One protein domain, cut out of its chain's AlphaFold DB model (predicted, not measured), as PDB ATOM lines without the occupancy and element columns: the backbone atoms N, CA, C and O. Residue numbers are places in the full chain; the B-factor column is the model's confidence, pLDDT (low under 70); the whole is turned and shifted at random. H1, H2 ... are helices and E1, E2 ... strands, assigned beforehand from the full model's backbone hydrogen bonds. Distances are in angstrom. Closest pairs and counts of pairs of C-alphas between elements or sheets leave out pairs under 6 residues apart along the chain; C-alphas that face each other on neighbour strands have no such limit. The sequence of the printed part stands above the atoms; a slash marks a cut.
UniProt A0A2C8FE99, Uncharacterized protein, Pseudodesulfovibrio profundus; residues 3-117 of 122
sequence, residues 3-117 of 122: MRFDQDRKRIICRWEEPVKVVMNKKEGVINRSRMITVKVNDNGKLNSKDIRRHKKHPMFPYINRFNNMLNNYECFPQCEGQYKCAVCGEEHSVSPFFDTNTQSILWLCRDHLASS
ATOM      1  N   MET A   3     210.381 128.892 139.989       93.44
ATOM      2  CA  MET A   3     211.692 128.951 139.361       93.44
ATOM      3  C   MET A   3     212.188 130.386 139.299       93.44
ATOM      4  O   MET A   3     211.449 131.282 138.910       93.44
ATOM      5  N   ARG A   4     213.437 130.604 139.705       94.19
ATOM      6  CA  ARG A   4     214.074 131.925 139.687       94.19
ATOM      7  C   ARG A   4     215.525 131.835 139.255       94.19
ATOM      8  O   ARG A   4     216.157 130.790 139.439       94.19
ATOM      9  N   PHE A   5     216.058 132.929 138.731       94.44
ATOM     10  CA  PHE A   5     217.495 133.081 138.525       94.44
ATOM     11  C   PHE A   5     218.094 133.870 139.687       94.44
ATOM     12  O   PHE A   5     217.643 134.959 140.024       94.44
ATOM     13  N   ASP A   6     219.087 133.280 140.329       91.38
ATOM     14  CA  ASP A   6     219.922 133.905 141.342       91.38
ATOM     15  C   ASP A   6     221.130 134.524 140.628       91.38
ATOM     16  O   ASP A   6     222.032 133.786 140.213       91.38
ATOM     17  N   GLN A   7     221.090 135.843 140.409       88.88
ATOM     18  CA  GLN A   7     222.108 136.562 139.632       88.88
ATOM     19  C   GLN A   7     223.475 136.502 140.330       88.88
ATOM     20  O   GLN A   7     224.461 136.123 139.698       88.88
ATOM     21  N   ASP A   8     223.510 136.725 141.649       87.94
ATOM     22  CA  ASP A   8     224.731 136.692 142.469       87.94
ATOM     23  C   ASP A   8     225.458 135.352 142.367       87.94
ATOM     24  O   ASP A   8     226.673 135.268 142.169       87.94
ATOM     25  N   ARG A   9     224.706 134.254 142.495       91.00
ATOM     26  CA  ARG A   9     225.270 132.898 142.468       91.00
ATOM     27  C   ARG A   9     225.337 132.314 141.061       91.00
ATOM     28  O   ARG A   9     225.827 131.186 140.919       91.00
ATOM     29  N   LYS A  10     224.832 133.034 140.055       94.06
ATOM     30  CA  LYS A  10     224.679 132.611 138.654       94.06
ATOM     31  C   LYS A  10     224.011 131.239 138.547       94.06
ATOM     32  O   LYS A  10     224.562 130.286 137.984       94.06
ATOM     33  N   ARG A  11     222.837 131.091 139.167       95.94
ATOM     34  CA  ARG A  11     222.130 129.801 139.283       95.94
ATOM     35  C   ARG A  11     220.643 129.922 139.003       95.94
ATOM     36  O   ARG A  11     219.960 130.725 139.622       95.94
ATOM     37  N   ILE A  12     220.120 129.038 138.160       96.56
ATOM     38  CA  ILE A  12     218.676 128.807 138.081       96.56
ATOM     39  C   ILE A  12     218.294 127.841 139.194       96.56
ATOM     40  O   ILE A  12     218.875 126.759 139.313       96.56
ATOM     41  N   ILE A  13     217.315 128.233 140.000       95.25
ATOM     42  CA  ILE A  13     216.784 127.442 141.104       95.25
ATOM     43  C   ILE A  13     215.338 127.092 140.775       95.25
ATOM     44  O   ILE A  13     214.501 127.985 140.690       95.25
ATOM     45  N   CYS A  14     215.054 125.803 140.611       94.75
ATOM     46  CA  CYS A  14     213.716 125.253 140.419       94.75
ATOM     47  C   CYS A  14     213.302 124.497 141.684       94.75
ATOM     48  O   CYS A  14     214.005 123.571 142.096       94.75
ATOM     49  N   ARG A  15     212.186 124.888 142.302       93.00
ATOM     50  CA  ARG A  15     211.597 124.265 143.492       93.00
ATOM     51  C   ARG A  15     210.206 123.726 143.181       93.00
ATOM     52  O   ARG A  15     209.437 124.339 142.441       93.00
ATOM     53  N   TRP A  16     209.857 122.591 143.764       91.06
ATOM     54  CA  TRP A  16     208.513 122.026 143.670       91.06
ATOM     55  C   TRP A  16     208.202 121.190 144.906       91.06
ATOM     56  O   TRP A  16     209.098 120.860 145.681       91.06
ATOM     57  N   GLU A  17     206.933 120.847 145.071       91.62
ATOM     58  CA  GLU A  17     206.483 119.921 146.098       91.62
ATOM     59  C   GLU A  17     206.096 118.596 145.464       91.62
ATOM     60  O   GLU A  17     205.574 118.550 144.349       91.62
ATOM     61  N   GLU A  18     206.375 117.517 146.178       89.81
ATOM     62  CA  GLU A  18     206.009 116.173 145.769       89.81
ATOM     63  C   GLU A  18     205.409 115.433 146.972       89.81
ATOM     64  O   GLU A  18     206.001 115.481 148.057       89.81
ATOM     65  N   PRO A  19     204.257 114.757 146.814       90.38
ATOM     66  CA  PRO A  19     203.668 113.970 147.885       90.38
ATOM     67  C   PRO A  19     204.538 112.744 148.168       90.38
ATOM     68  O   PRO A  19     204.866 111.962 147.274       90.38
ATOM     69  N   VAL A  20     204.901 112.550 149.431       90.62
ATOM     70  CA  VAL A  20     205.722 111.427 149.885       90.62
ATOM     71  C   VAL A  20     204.986 110.689 150.988       90.62
ATOM     72  O   VAL A  20     204.515 111.294 151.954       90.62
ATOM     73  N   LYS A  21     204.916 109.362 150.859       89.81
ATOM     74  CA  LYS A  21     204.415 108.498 151.927       89.81
ATOM     75  C   LYS A  21     205.379 108.527 153.106       89.81
ATOM     76  O   LYS A  21     206.577 108.296 152.940       89.81
ATOM     77  N   VAL A  22     204.848 108.772 154.292       88.06
ATOM     78  CA  VAL A  22     205.585 108.710 155.553       88.06
ATOM     79  C   VAL A  22     204.887 107.756 156.505       88.06
ATOM     80  O   VAL A  22     203.661 107.689 156.550       88.06
ATOM     81  N   VAL A  23     205.683 107.009 157.264       84.50
ATOM     82  CA  VAL A  23     205.187 106.128 158.319       84.50
ATOM     83  C   VAL A  23     205.689 106.675 159.646       84.50
ATOM     84  O   VAL A  23     206.895 106.713 159.884       84.50
ATOM     85  N   MET A  24     204.772 107.100 160.510       78.62
ATOM     86  CA  MET A  24     205.071 107.526 161.880       78.62
ATOM     87  C   MET A  24     204.248 106.684 162.848       78.62
ATOM     88  O   MET A  24     203.029 106.621 162.736       78.62
ATOM     89  N   ASN A  25     204.904 106.033 163.811       80.50
ATOM     90  CA  ASN A  25     204.244 105.247 164.862       80.50
ATOM     91  C   ASN A  25     203.195 104.248 164.329       80.50
ATOM     92  O   ASN A  25     202.079 104.180 164.839       80.50
ATOM     93  N   LYS A  26     203.552 103.476 163.289       79.62
ATOM     94  CA  LYS A  26     202.677 102.501 162.598       79.62
ATOM     95  C   LYS A  26     201.447 103.106 161.894       79.62
ATOM     96  O   LYS A  26     200.588 102.353 161.446       79.62
ATOM     97  N   LYS A  27     201.357 104.434 161.767       79.75
ATOM     98  CA  LYS A  27     200.356 105.126 160.948       79.75
ATOM     99  C   LYS A  27     200.998 105.617 159.655       79.75
ATOM    100  O   LYS A  27     202.061 106.238 159.686       79.75
ATOM    101  N   GLU A  28     200.350 105.325 158.534       89.50
ATOM    102  CA  GLU A  28     200.731 105.848 157.224       89.50
ATOM    103  C   GLU A  28     200.085 107.219 156.998       89.50
ATOM    104  O   GLU A  28     198.930 107.443 157.362       89.50
ATOM    105  N   GLY A  29     200.833 108.134 156.392       88.31
ATOM    106  CA  GLY A  29     200.357 109.444 155.971       88.31
ATOM    107  C   GLY A  29     201.051 109.895 154.690       88.31
ATOM    108  O   GLY A  29     202.028 109.289 154.242       88.31
ATOM    109  N   VAL A  30     200.547 110.971 154.095       91.44
ATOM    110  CA  VAL A  30     201.166 111.634 152.943       91.44
ATOM    111  C   VAL A  30     201.510 113.052 153.360       91.44
ATOM    112  O   VAL A  30     200.647 113.772 153.854       91.44
ATOM    113  N   ILE A  31     202.766 113.441 153.170       89.19
ATOM    114  CA  ILE A  31     203.212 114.824 153.348       89.19
ATOM    115  C   ILE A  31     203.717 115.367 152.017       89.19
ATOM    116  O   ILE A  31     204.341 114.634 151.245       89.19
ATOM    117  N   ASN A  32     203.497 116.652 151.757       89.25
ATOM    118  CA  ASN A  32     204.146 117.335 150.645       89.25
ATOM    119  C   ASN A  32     205.575 117.672 151.055       89.25
ATOM    120  O   ASN A  32     205.808 118.368 152.042       89.25
ATOM    121  N   ARG A  33     206.555 117.135 150.329       88.75
ATOM    122  CA  ARG A  33     207.965 117.391 150.607       88.75
ATOM    123  C   ARG A  33     208.541 118.317 149.551       88.75
ATOM    124  O   ARG A  33     208.497 118.011 148.360       88.75
ATOM    125  N   SER A  34     209.158 119.401 150.008       90.69
ATOM    126  CA  SER A  34     209.878 120.322 149.132       90.69
ATOM    127  C   SER A  34     211.082 119.637 148.470       90.69
ATOM    128  O   SER A  34     211.823 118.849 149.081       90.69
ATOM    129  N   ARG A  35     211.258 119.915 147.182       93.31
ATOM    130  CA  ARG A  35     212.314 119.418 146.298       93.31
ATOM    131  C   ARG A  35     212.924 120.584 145.536       93.31
ATOM    132  O   ARG A  35     212.281 121.609 145.321       93.31
ATOM    133  N   MET A  36     214.176 120.424 145.113       94.00
ATOM    134  CA  MET A  36     214.899 121.475 144.405       94.00
ATOM    135  C   MET A  36     215.916 120.914 143.416       94.00
ATOM    136  O   MET A  36     216.625 119.952 143.715       94.00
ATOM    137  N   ILE A  37     216.037 121.574 142.266       95.44
ATOM    138  CA  ILE A  37     217.171 121.464 141.349       95.44
ATOM    139  C   ILE A  37     217.790 122.842 141.196       95.44
ATOM    140  O   ILE A  37     217.096 123.826 140.947       95.44
ATOM    141  N   THR A  38     219.114 122.881 141.280       95.94
ATOM    142  CA  THR A  38     219.894 124.094 141.067       95.94
ATOM    143  C   THR A  38     220.887 123.847 139.947       95.94
ATOM    144  O   THR A  38     221.722 122.950 140.054       95.94
ATOM    145  N   VAL A  39     220.817 124.650 138.888       97.75
ATOM    146  CA  VAL A  39     221.693 124.541 137.713       97.75
ATOM    147  C   VAL A  39     222.541 125.798 137.612       97.75
ATOM    148  O   VAL A  39     222.010 126.909 137.620       97.75
ATOM    149  N   LYS A  40     223.864 125.637 137.535       97.75
ATOM    150  CA  LYS A  40     224.774 126.764 137.306       97.75
ATOM    151  C   LYS A  40     224.642 127.266 135.868       97.75
ATOM    152  O   LYS A  40     224.611 126.463 134.934       97.75
ATOM    153  N   VAL A  41     224.630 128.583 135.709       96.88
ATOM    154  CA  VAL A  41     224.678 129.274 134.420       96.88
ATOM    155  C   VAL A  41     226.015 129.998 134.304       96.88
ATOM    156  O   VAL A  41     226.553 130.492 135.295       96.88
ATOM    157  N   ASN A  42     226.597 129.986 133.113       95.62
ATOM    158  CA  ASN A  42     227.813 130.729 132.811       95.62
ATOM    159  C   ASN A  42     227.470 132.137 132.308       95.62
ATOM    160  O   ASN A  42     226.345 132.409 131.904       95.62
ATOM    161  N   ASP A  43     228.480 132.995 132.238       94.19
ATOM    162  CA  ASP A  43     228.360 134.399 131.825       94.19
ATOM    163  C   ASP A  43     227.854 134.576 130.387       94.19
ATOM    164  O   ASP A  43     227.301 135.610 130.049       94.19
ATOM    165  N   ASN A  44     227.988 133.541 129.553       94.81
ATOM    166  CA  ASN A  44     227.443 133.492 128.195       94.81
ATOM    167  C   ASN A  44     226.034 132.872 128.115       94.81
ATOM    168  O   ASN A  44     225.643 132.392 127.052       94.81
ATOM    169  N   GLY A  45     225.328 132.752 129.243       94.50
ATOM    170  CA  GLY A  45     223.971 132.205 129.314       94.50
ATOM    171  C   GLY A  45     223.849 130.697 129.082       94.50
ATOM    172  O   GLY A  45     222.738 130.156 129.034       94.50
ATOM    173  N   LYS A  46     224.972 129.972 128.960       97.12
ATOM    174  CA  LYS A  46     224.967 128.508 128.826       97.12
ATOM    175  C   LYS A  46     224.859 127.834 130.190       97.12
ATOM    176  O   LYS A  46     225.625 128.127 131.109       97.12
ATOM    177  N   LEU A  47     223.961 126.854 130.289       97.44
ATOM    178  CA  LEU A  47     223.873 125.966 131.449       97.44
ATOM    179  C   LEU A  47     225.141 125.112 131.581       97.44
ATOM    180  O   LEU A  47     225.736 124.677 130.593       97.44
ATOM    181  N   ASN A  48     225.547 124.828 132.816       97.44
ATOM    182  CA  ASN A  48     226.731 124.027 133.094       97.44
ATOM    183  C   ASN A  48     226.575 122.576 132.598       97.44
ATOM    184  O   ASN A  48     225.650 121.864 132.987       97.44
ATOM    185  N   SER A  49     227.535 122.088 131.808       96.19
ATOM    186  CA  SER A  49     227.489 120.747 131.199       96.19
ATOM    187  C   SER A  49     227.437 119.589 132.203       96.19
ATOM    188  O   SER A  49     226.938 118.509 131.879       96.19
ATOM    189  N   LYS A  50     227.971 119.754 133.422       97.00
ATOM    190  CA  LYS A  50     227.871 118.735 134.484       97.00
ATOM    191  C   LYS A  50     226.447 118.669 135.034       97.00
ATOM    192  O   LYS A  50     225.915 117.570 135.172       97.00
ATOM    193  N   ASP A  51     225.828 119.822 135.265       96.62
ATOM    194  CA  ASP A  51     224.448 119.907 135.750       96.62
ATOM    195  C   ASP A  51     223.451 119.441 134.678       96.62
ATOM    196  O   ASP A  51     222.551 118.663 134.992       96.62
ATOM    197  N   ILE A  52     223.669 119.796 133.401       96.81
ATOM    198  CA  ILE A  52     222.885 119.262 132.274       96.81
ATOM    199  C   ILE A  52     222.923 117.731 132.294       96.81
ATOM    200  O   ILE A  52     221.879 117.091 132.308       96.81
ATOM    201  N   ARG A  53     224.115 117.118 132.331       97.06
ATOM    202  CA  ARG A  53     224.245 115.648 132.328       97.06
ATOM    203  C   ARG A  53     223.543 114.997 133.518       97.06
ATOM    204  O   ARG A  53     222.891 113.972 133.336       97.06
ATOM    205  N   ARG A  54     223.649 115.599 134.704       96.62
ATOM    206  CA  ARG A  54     223.004 115.109 135.930       96.62
ATOM    207  C   ARG A  54     221.478 115.162 135.843       96.62
ATOM    208  O   ARG A  54     220.820 114.234 136.301       96.62
ATOM    209  N   HIS A  55     220.921 116.229 135.273       96.12
ATOM    210  CA  HIS A  55     219.486 116.512 135.344       96.12
ATOM    211  C   HIS A  55     218.725 116.295 134.031       96.12
ATOM    212  O   HIS A  55     217.503 116.376 134.049       96.12
ATOM    213  N   LYS A  56     219.387 115.947 132.917       93.69
ATOM    214  CA  LYS A  56     218.771 115.807 131.579       93.69
ATOM    215  C   LYS A  56     217.500 114.947 131.550       93.69
ATOM    216  O   LYS A  56     216.609 115.221 130.756       93.69
ATOM    217  N   LYS A  57     217.429 113.900 132.378       95.88
ATOM    218  CA  LYS A  57     216.281 112.976 132.447       95.88
ATOM    219  C   LYS A  57     215.226 113.373 133.490       95.88
ATOM    220  O   LYS A  57     214.228 112.679 133.629       95.88
ATOM    221  N   HIS A  58     215.450 114.442 134.252       95.00
ATOM    222  CA  HIS A  58     214.533 114.860 135.304       95.00
ATOM    223  C   HIS A  58     213.319 115.600 134.707       95.00
ATOM    224  O   HIS A  58     213.527 116.502 133.892       95.00
ATOM    225  N   PRO A  59     212.075 115.324 135.149       94.31
ATOM    226  CA  PRO A  59     210.864 115.955 134.604       94.31
ATOM    227  C   PRO A  59     210.851 117.489 134.664       94.31
ATOM    228  O   PRO A  59     210.240 118.143 133.828       94.31
ATOM    229  N   MET A  60     211.541 118.076 135.645       93.56
ATOM    230  CA  MET A  60     211.656 119.536 135.795       93.56
ATOM    231  C   MET A  60     212.695 120.187 134.866       93.56
ATOM    232  O   MET A  60     212.676 121.401 134.673       93.56
ATOM    233  N   PHE A  61     213.622 119.416 134.292       95.19
ATOM    234  CA  PHE A  61     214.726 119.968 133.502       95.19
ATOM    235  C   PHE A  61     214.291 120.674 132.201       95.19
ATOM    236  O   PHE A  61     214.861 121.723 131.898       95.19
ATOM    237  N   PRO A  62     213.269 120.203 131.454       94.19
ATOM    238  CA  PRO A  62     212.728 120.944 130.313       94.19
ATOM    239  C   PRO A  62     212.282 122.371 130.661       94.19
ATOM    240  O   PRO A  62     212.567 123.297 129.904       94.19
ATOM    241  N   TYR A  63     211.658 122.573 131.827       93.81
ATOM    242  CA  TYR A  63     211.249 123.903 132.292       93.81
ATOM    243  C   TYR A  63     212.455 124.788 132.621       93.81
ATOM    244  O   TYR A  63     212.466 125.959 132.255       93.81
ATOM    245  N   ILE A  64     213.499 124.218 133.233       95.75
ATOM    246  CA  ILE A  64     214.763 124.927 133.495       95.75
ATOM    247  C   ILE A  64     215.399 125.390 132.185       95.75
ATOM    248  O   ILE A  64     215.821 126.540 132.072       95.75
ATOM    249  N   ASN A  65     215.451 124.512 131.182       95.56
ATOM    250  CA  ASN A  65     216.018 124.851 129.882       95.56
ATOM    251  C   ASN A  65     215.195 125.934 129.169       95.56
ATOM    252  O   ASN A  65     215.762 126.859 128.596       95.56
ATOM    253  N   ARG A  66     213.860 125.858 129.250       95.25
ATOM    254  CA  ARG A  66     212.966 126.892 128.714       95.25
ATOM    255  C   ARG A  66     213.197 128.241 129.386       95.25
ATOM    256  O   ARG A  66     213.383 129.228 128.685       95.25
ATOM    257  N   PHE A  67     213.231 128.277 130.715       96.50
ATOM    258  CA  PHE A  67     213.488 129.504 131.462       96.50
ATOM    259  C   PHE A  67     214.867 130.089 131.123       96.50
ATOM    260  O   PHE A  67     214.971 131.282 130.865       96.50
ATOM    261  N   ASN A  68     215.903 129.254 130.992       97.25
ATOM    262  CA  ASN A  68     217.219 129.703 130.532       97.25
ATOM    263  C   ASN A  68     217.180 130.318 129.126       97.25
ATOM    264  O   ASN A  68     217.797 131.353 128.892       97.25
ATOM    265  N   ASN A  69     216.459 129.704 128.186       96.62
ATOM    266  CA  ASN A  69     216.313 130.252 126.837       96.62
ATOM    267  C   ASN A  69     215.602 131.610 126.859       96.62
ATOM    268  O   ASN A  69     216.009 132.521 126.150       96.62
ATOM    269  N   MET A  70     214.588 131.774 127.711       95.94
ATOM    270  CA  MET A  70     213.930 133.067 127.897       95.94
ATOM    271  C   MET A  70     214.907 134.110 128.445       95.94
ATOM    272  O   MET A  70     214.990 135.191 127.883       95.94
ATOM    273  N   LEU A  71     215.702 133.778 129.466       96.12
ATOM    274  CA  LEU A  71     216.731 134.683 129.998       96.12
ATOM    275  C   LEU A  71     217.751 135.111 128.935       96.12
ATOM    276  O   LEU A  71     218.165 136.264 128.929       96.12
ATOM    277  N   ASN A  72     218.127 134.207 128.023       96.25
ATOM    278  CA  ASN A  72     218.992 134.544 126.889       96.25
ATOM    279  C   ASN A  72     218.312 135.523 125.921       96.25
ATOM    280  O   ASN A  72     218.960 136.454 125.462       96.25
ATOM    281  N   ASN A  73     217.015 135.353 125.648       95.19
ATOM    282  CA  ASN A  73     216.261 136.277 124.794       95.19
ATOM    283  C   ASN A  73     216.106 137.675 125.416       95.19
ATOM    284  O   ASN A  73     215.972 138.646 124.685       95.19
ATOM    285  N   TYR A  74     216.120 137.768 126.747       93.25
ATOM    286  CA  TYR A  74     216.143 139.032 127.491       93.25
ATOM    287  C   TYR A  74     217.560 139.584 127.704       93.25
ATOM    288  O   TYR A  74     217.731 140.516 128.486       93.25
ATOM    289  N   GLU A  75     218.573 138.977 127.077       93.12
ATOM    290  CA  GLU A  75     219.983 139.357 127.210       93.12
ATOM    291  C   GLU A  75     220.447 139.439 128.676       93.12
ATOM    292  O   GLU A  75     221.298 140.245 129.036       93.12
ATOM    293  N   CYS A  76     219.903 138.582 129.554       92.50
ATOM    294  CA  CYS A  76     220.100 138.760 130.993       92.50
ATOM    295  C   CYS A  76     221.521 138.382 131.492       92.50
ATOM    296  O   CYS A  76     221.866 138.563 132.662       92.50
ATOM    297  N   PHE A  77     222.368 137.826 130.627       91.94
ATOM    298  CA  PHE A  77     223.711 137.371 130.986       91.94
ATOM    299  C   PHE A  77     224.781 138.314 130.418       91.94
ATOM    300  O   PHE A  77     224.668 138.714 129.262       91.94
ATOM    301  N   PRO A  78     225.847 138.631 131.182       86.50
ATOM    302  CA  PRO A  78     226.216 138.050 132.479       86.50
ATOM    303  C   PRO A  78     225.451 138.609 133.689       86.50
ATOM    304  O   PRO A  78     225.485 137.977 134.746       86.50
ATOM    305  N   GLN A  79     224.786 139.756 133.543       86.38
ATOM    306  CA  GLN A  79     223.996 140.413 134.584       86.38
ATOM    307  C   GLN A  79     222.910 141.276 133.936       86.38
ATOM    308  O   GLN A  79     223.151 141.888 132.896       86.38
ATOM    309  N   CYS A  80     221.742 141.345 134.572       86.12
ATOM    310  CA  CYS A  80     220.607 142.150 134.112       86.12
ATOM    311  C   CYS A  80     219.934 142.945 135.234       86.12
ATOM    312  O   CYS A  80     218.826 143.463 135.099       86.12
ATOM    313  N   GLU A  81     220.624 143.040 136.368       82.44
ATOM    314  CA  GLU A  81     220.270 143.919 137.469       82.44
ATOM    315  C   GLU A  81     220.210 145.384 137.012       82.44
ATOM    316  O   GLU A  81     221.033 145.833 136.214       82.44
ATOM    317  N   GLY A  82     219.199 146.114 137.490       81.38
ATOM    318  CA  GLY A  82     218.952 147.512 137.125       81.38
ATOM    319  C   GLY A  82     218.336 147.730 135.737       81.38
ATOM    320  O   GLY A  82     217.955 148.851 135.420       81.38
ATOM    321  N   GLN A  83     218.194 146.690 134.906       87.94
ATOM    322  CA  GLN A  83     217.563 146.815 133.581       87.94
ATOM    323  C   GLN A  83     216.036 146.671 133.628       87.94
ATOM    324  O   GLN A  83     215.333 147.152 132.740       87.94
ATOM    325  N   TYR A  84     215.519 145.997 134.656       91.62
ATOM    326  CA  TYR A  84     214.110 145.642 134.777       91.62
ATOM    327  C   TYR A  84     213.548 146.081 136.125       91.62
ATOM    328  O   TYR A  84     214.248 146.071 137.136       91.62
ATOM    329  N   LYS A  85     212.256 146.422 136.136       93.75
ATOM    330  CA  LYS A  85     211.527 146.846 137.335       93.75
ATOM    331  C   LYS A  85     210.662 145.723 137.874       93.75
ATOM    332  O   LYS A  85     210.167 144.890 137.113       93.75
ATOM    333  N   CYS A  86     210.424 145.734 139.177       93.00
ATOM    334  CA  CYS A  86     209.484 144.825 139.800       93.00
ATOM    335  C   CYS A  86     208.080 145.023 139.213       93.00
ATOM    336  O   CYS A  86     207.529 146.119 139.268       93.00
ATOM    337  N   ALA A  87     207.470 143.945 138.723       92.06
ATOM    338  CA  ALA A  87     206.131 143.958 138.140       92.06
ATOM    339  C   ALA A  87     205.011 144.303 139.144       92.06
ATOM    340  O   ALA A  87     203.888 144.561 138.725       92.06
ATOM    341  N   VAL A  88     205.302 144.292 140.452       92.00
ATOM    342  CA  VAL A  88     204.320 144.552 141.518       92.00
ATOM    343  C   VAL A  88     204.452 145.967 142.085       92.00
ATOM    344  O   VAL A  88     203.466 146.693 142.124       92.00
ATOM    345  N   CYS A  89     205.654 146.384 142.506       92.50
ATOM    346  CA  CYS A  89     205.873 147.697 143.134       92.50
ATOM    347  C   CYS A  89     206.694 148.692 142.308       92.50
ATOM    348  O   CYS A  89     206.861 149.830 142.734       92.50
ATOM    349  N   GLY A  90     207.240 148.287 141.158       92.06
ATOM    350  CA  GLY A  90     208.078 149.152 140.325       92.06
ATOM    351  C   GLY A  90     209.509 149.379 140.830       92.06
ATOM    352  O   GLY A  90     210.240 150.110 140.171       92.06
ATOM    353  N   GLU A  91     209.922 148.752 141.940       92.31
ATOM    354  CA  GLU A  91     211.302 148.802 142.457       92.31
ATOM    355  C   GLU A  91     212.317 148.345 141.398       92.31
ATOM    356  O   GLU A  91     212.059 147.390 140.667       92.31
ATOM    357  N   GLU A  92     213.467 149.008 141.329       89.31
ATOM    358  CA  GLU A  92     214.545 148.732 140.366       89.31
ATOM    359  C   GLU A  92     215.685 147.915 140.990       89.31
ATOM    360  O   GLU A  92     216.400 147.188 140.293       89.31
ATOM    361  N   HIS A  93     215.836 147.986 142.312       86.00
ATOM    362  CA  HIS A  93     216.909 147.310 143.032       86.00
ATOM    363  C   HIS A  93     216.560 145.864 143.383       86.00
ATOM    364  O   HIS A  93     215.426 145.528 143.738       86.00
ATOM    365  N   SER A  94     217.571 144.990 143.330       86.25
ATOM    366  CA  SER A  94     217.442 143.575 143.714       86.25
ATOM    367  C   SER A  94     216.297 142.847 142.997       86.25
ATOM    368  O   SER A  94     215.660 141.942 143.550       86.25
ATOM    369  N   VAL A  95     216.023 143.242 141.754       90.94
ATOM    370  CA  VAL A  95     215.017 142.619 140.901       90.94
ATOM    371  C   VAL A  95     215.618 141.378 140.254       90.94
ATOM    372  O   VAL A  95     216.686 141.420 139.645       90.94
ATOM    373  N   SER A  96     214.940 140.244 140.395       90.88
ATOM    374  CA  SER A  96     215.351 138.984 139.778       90.88
ATOM    375  C   SER A  96     214.242 138.418 138.902       90.88
ATOM    376  O   SER A  96     213.059 138.585 139.213       90.88
ATOM    377  N   PRO A  97     214.599 137.705 137.824       93.88
ATOM    378  CA  PRO A  97     213.608 137.076 136.980       93.88
ATOM    379  C   PRO A  97     213.059 135.828 137.675       93.88
ATOM    380  O   PRO A  97     213.794 134.968 138.182       93.88
ATOM    381  N   PHE A  98     211.740 135.738 137.663       93.12
ATOM    382  CA  PHE A  98     210.925 134.672 138.211       93.12
ATOM    383  C   PHE A  98     210.077 134.081 137.086       93.12
ATOM    384  O   PHE A  98     209.500 134.808 136.283       93.12
ATOM    385  N   PHE A  99     210.008 132.759 137.001       92.75
ATOM    386  CA  PHE A  99     209.169 132.081 136.023       92.75
ATOM    387  C   PHE A  99     207.751 131.954 136.570       92.75
ATOM    388  O   PHE A  99     207.509 131.175 137.496       92.75
ATOM    389  N   ASP A 100     206.816 132.681 135.972       88.19
ATOM    390  CA  ASP A 100     205.404 132.490 136.261       88.19
ATOM    391  C   ASP A 100     204.889 131.250 135.527       88.19
ATOM    392  O   ASP A 100     204.860 131.183 134.297       88.19
ATOM    393  N   THR A 101     204.470 130.249 136.296       81.56
ATOM    394  CA  THR A 101     203.950 128.995 135.751       81.56
ATOM    395  C   THR A 101     202.589 129.153 135.087       81.56
ATOM    396  O   THR A 101     202.258 128.330 134.234       81.56
ATOM    397  N   ASN A 102     201.820 130.183 135.451       83.38
ATOM    398  CA  ASN A 102     200.476 130.404 134.921       83.38
ATOM    399  C   ASN A 102     200.540 130.982 133.507       83.38
ATOM    400  O   ASN A 102     199.966 130.428 132.574       83.38
ATOM    401  N   THR A 103     201.298 132.065 133.333       85.88
ATOM    402  CA  THR A 103     201.484 132.718 132.029       85.88
ATOM    403  C   THR A 103     202.633 132.128 131.205       85.88
ATOM    404  O   THR A 103     202.789 132.466 130.034       85.88
ATOM    405  N   GLN A 104     203.446 131.244 131.794       86.75
ATOM    406  CA  GLN A 104     204.678 130.708 131.202       86.75
ATOM    407  C   GLN A 104     205.651 131.803 130.731       86.75
ATOM    408  O   GLN A 104     206.337 131.647 129.715       86.75
ATOM    409  N   SER A 105     205.702 132.906 131.479       90.00
ATOM    410  CA  SER A 105     206.481 134.107 131.175       90.00
ATOM    411  C   SER A 105     207.469 134.446 132.302       90.00
ATOM    412  O   SER A 105     207.453 133.826 133.368       90.00
ATOM    413  N   ILE A 106     208.385 135.388 132.047       93.38
ATOM    414  CA  ILE A 106     209.253 135.938 133.095       93.38
ATOM    415  C   ILE A 106     208.546 137.130 133.731       93.38
ATOM    416  O   ILE A 106     208.221 138.094 133.045       93.38
ATOM    417  N   LEU A 107     208.386 137.074 135.049       93.06
ATOM    418  CA  LEU A 107     208.076 138.220 135.886       93.06
ATOM    419  C   LEU A 107     209.351 138.688 136.576       93.06
ATOM    420  O   LEU A 107     210.093 137.899 137.155       93.06
ATOM    421  N   TRP A 108     209.595 139.986 136.537       93.38
ATOM    422  CA  TRP A 108     210.689 140.613 137.260       93.38
ATOM    423  C   TRP A 108     210.182 140.987 138.645       93.38
ATOM    424  O   TRP A 108     209.221 141.744 138.765       93.38
ATOM    425  N   LEU A 109     210.764 140.418 139.699       92.38
ATOM    426  CA  LEU A 109     210.288 140.603 141.070       92.38
ATOM    427  C   LEU A 109     211.436 141.060 141.970       92.38
ATOM    428  O   LEU A 109     212.524 140.486 141.920       92.38
ATOM    429  N   CYS A 110     211.193 142.084 142.790       90.88
ATOM    430  CA  CYS A 110     212.118 142.464 143.854       90.88
ATOM    431  C   CYS A 110     212.116 141.409 144.970       90.88
ATOM    432  O   CYS A 110     211.264 140.515 145.011       90.88
ATOM    433  N   ARG A 111     213.065 141.525 145.901       87.81
ATOM    434  CA  ARG A 111     213.238 140.588 147.018       87.81
ATOM    435  C   ARG A 111     211.957 140.348 147.825       87.81
ATOM    436  O   ARG A 111     211.662 139.194 148.130       87.81
ATOM    437  N   ASP A 112     211.203 141.400 148.121       89.31
ATOM    438  CA  ASP A 112     209.995 141.304 148.949       89.31
ATOM    439  C   ASP A 112     208.892 140.526 148.224       89.31
ATOM    440  O   ASP A 112     208.313 139.590 148.773       89.31
ATOM    441  N   HIS A 113     208.692 140.813 146.935       88.44
ATOM    442  CA  HIS A 113     207.697 140.116 146.119       88.44
ATOM    443  C   HIS A 113     208.126 138.707 145.689       88.44
ATOM    444  O   HIS A 113     207.285 137.880 145.346       88.44
ATOM    445  N   LEU A 114     209.426 138.394 145.723       83.38
ATOM    446  CA  LEU A 114     209.912 137.018 145.599       83.38
ATOM    447  C   LEU A 114     209.594 136.190 146.845       83.38
ATOM    448  O   LEU A 114     209.311 135.001 146.707       83.38
ATOM    449  N   ALA A 115     209.669 136.797 148.033       72.94
ATOM    450  CA  ALA A 115     209.315 136.140 149.287       72.94
ATOM    451  C   ALA A 115     207.801 135.919 149.401       72.94
ATOM    452  O   ALA A 115     207.389 134.872 149.880       72.94
ATOM    453  N   SER A 116     206.988 136.852 148.894       63.03
ATOM    454  CA  SER A 116     205.523 136.746 148.903       63.03
ATOM    455  C   SER A 116     204.926 136.002 147.699       63.03
ATOM    456  O   SER A 116     203.712 135.817 147.632       63.03
ATOM    457  N   SER A 117     205.734 135.625 146.700       55.28
ATOM    458  CA  SER A 117     205.261 134.841 145.551       55.28
ATOM    459  C   SER A 117     204.872 133.428 146.020       55.28
ATOM    460  O   SER A 117     205.597 132.900 146.865       55.28
TER     461      SER A 117
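This is residues 3 to 117 of the 122 residues of an uncharacterized protein of Pseudodesulfovibrio profundus (UniProt A0A2C8FE99). A strongly twisted sheet of five strands is drawn out on one side into a long two-stranded arm, the hairpin E2 and E3, whose tip, residues 23 to 28, sticks out; H2 packs over one face of the sheet's body. H1 sits by E3, and H3 by E4. The printed part has 115 residues, in the order E1 E2 E3 H1 H2 E4 E5 H3; the sheet, E3 - E2 - E1 - E4 - E5, is all antiparallel, and the class is mixed. It is elongated, 55 by 35 by 24 A, and only just loose, close to compact, with a radius of gyration of the C-alphas of 16.3 A.

Find C-alpha 3 at (211.692, 128.951, 139.361), where E1, residues 3 to 6, begins. E2, residues 11 to 24, runs 36.0 A and bends by 60 degrees at residue 21; E3, residues 27 to 40, returns over 40.3 A. Next come H1, residues 49 to 55, and H2, residues 61 to 73, 18.6 A long. E4 is residues 96 to 100, E5 105 to 109, and H3 111 to 115, ending at C-alpha 115, (209.315, 136.140, 149.287).

Look at N 20 and O 31, within hydrogen-bond range at 2.8 A, in the hairpin E2 and E3; in the hairpin E1 and E2, N 6 and O 11 are within hydrogen-bond range at 2.8 A. Between the antiparallel neighbours E1 and E4, N 99 and O 3 are within hydrogen-bond range at 2.8 A; in the hairpin E4 and E5, N 98 and O 107 are within hydrogen-bond range at 2.8 A. H2 is on the sheet at a height of 8.4 A, over E1 and E4 and, only just, with 3 C-alphas, over E2; its closest C-alphas to E2 are Ile 64 and Cys 14, 7.0 A. H1 and H3 only graze the sheet. In H1, H2 and H3 every O i to N i+4 pair is within hydrogen-bond range.

The C-alphas farthest apart, Lys 26 and Gln 83, are 55.0 A apart. The printed part has no cut; the link H2 to E4 is long, 22 residues. Residues 116 to 117 are under 70 in pLDDT.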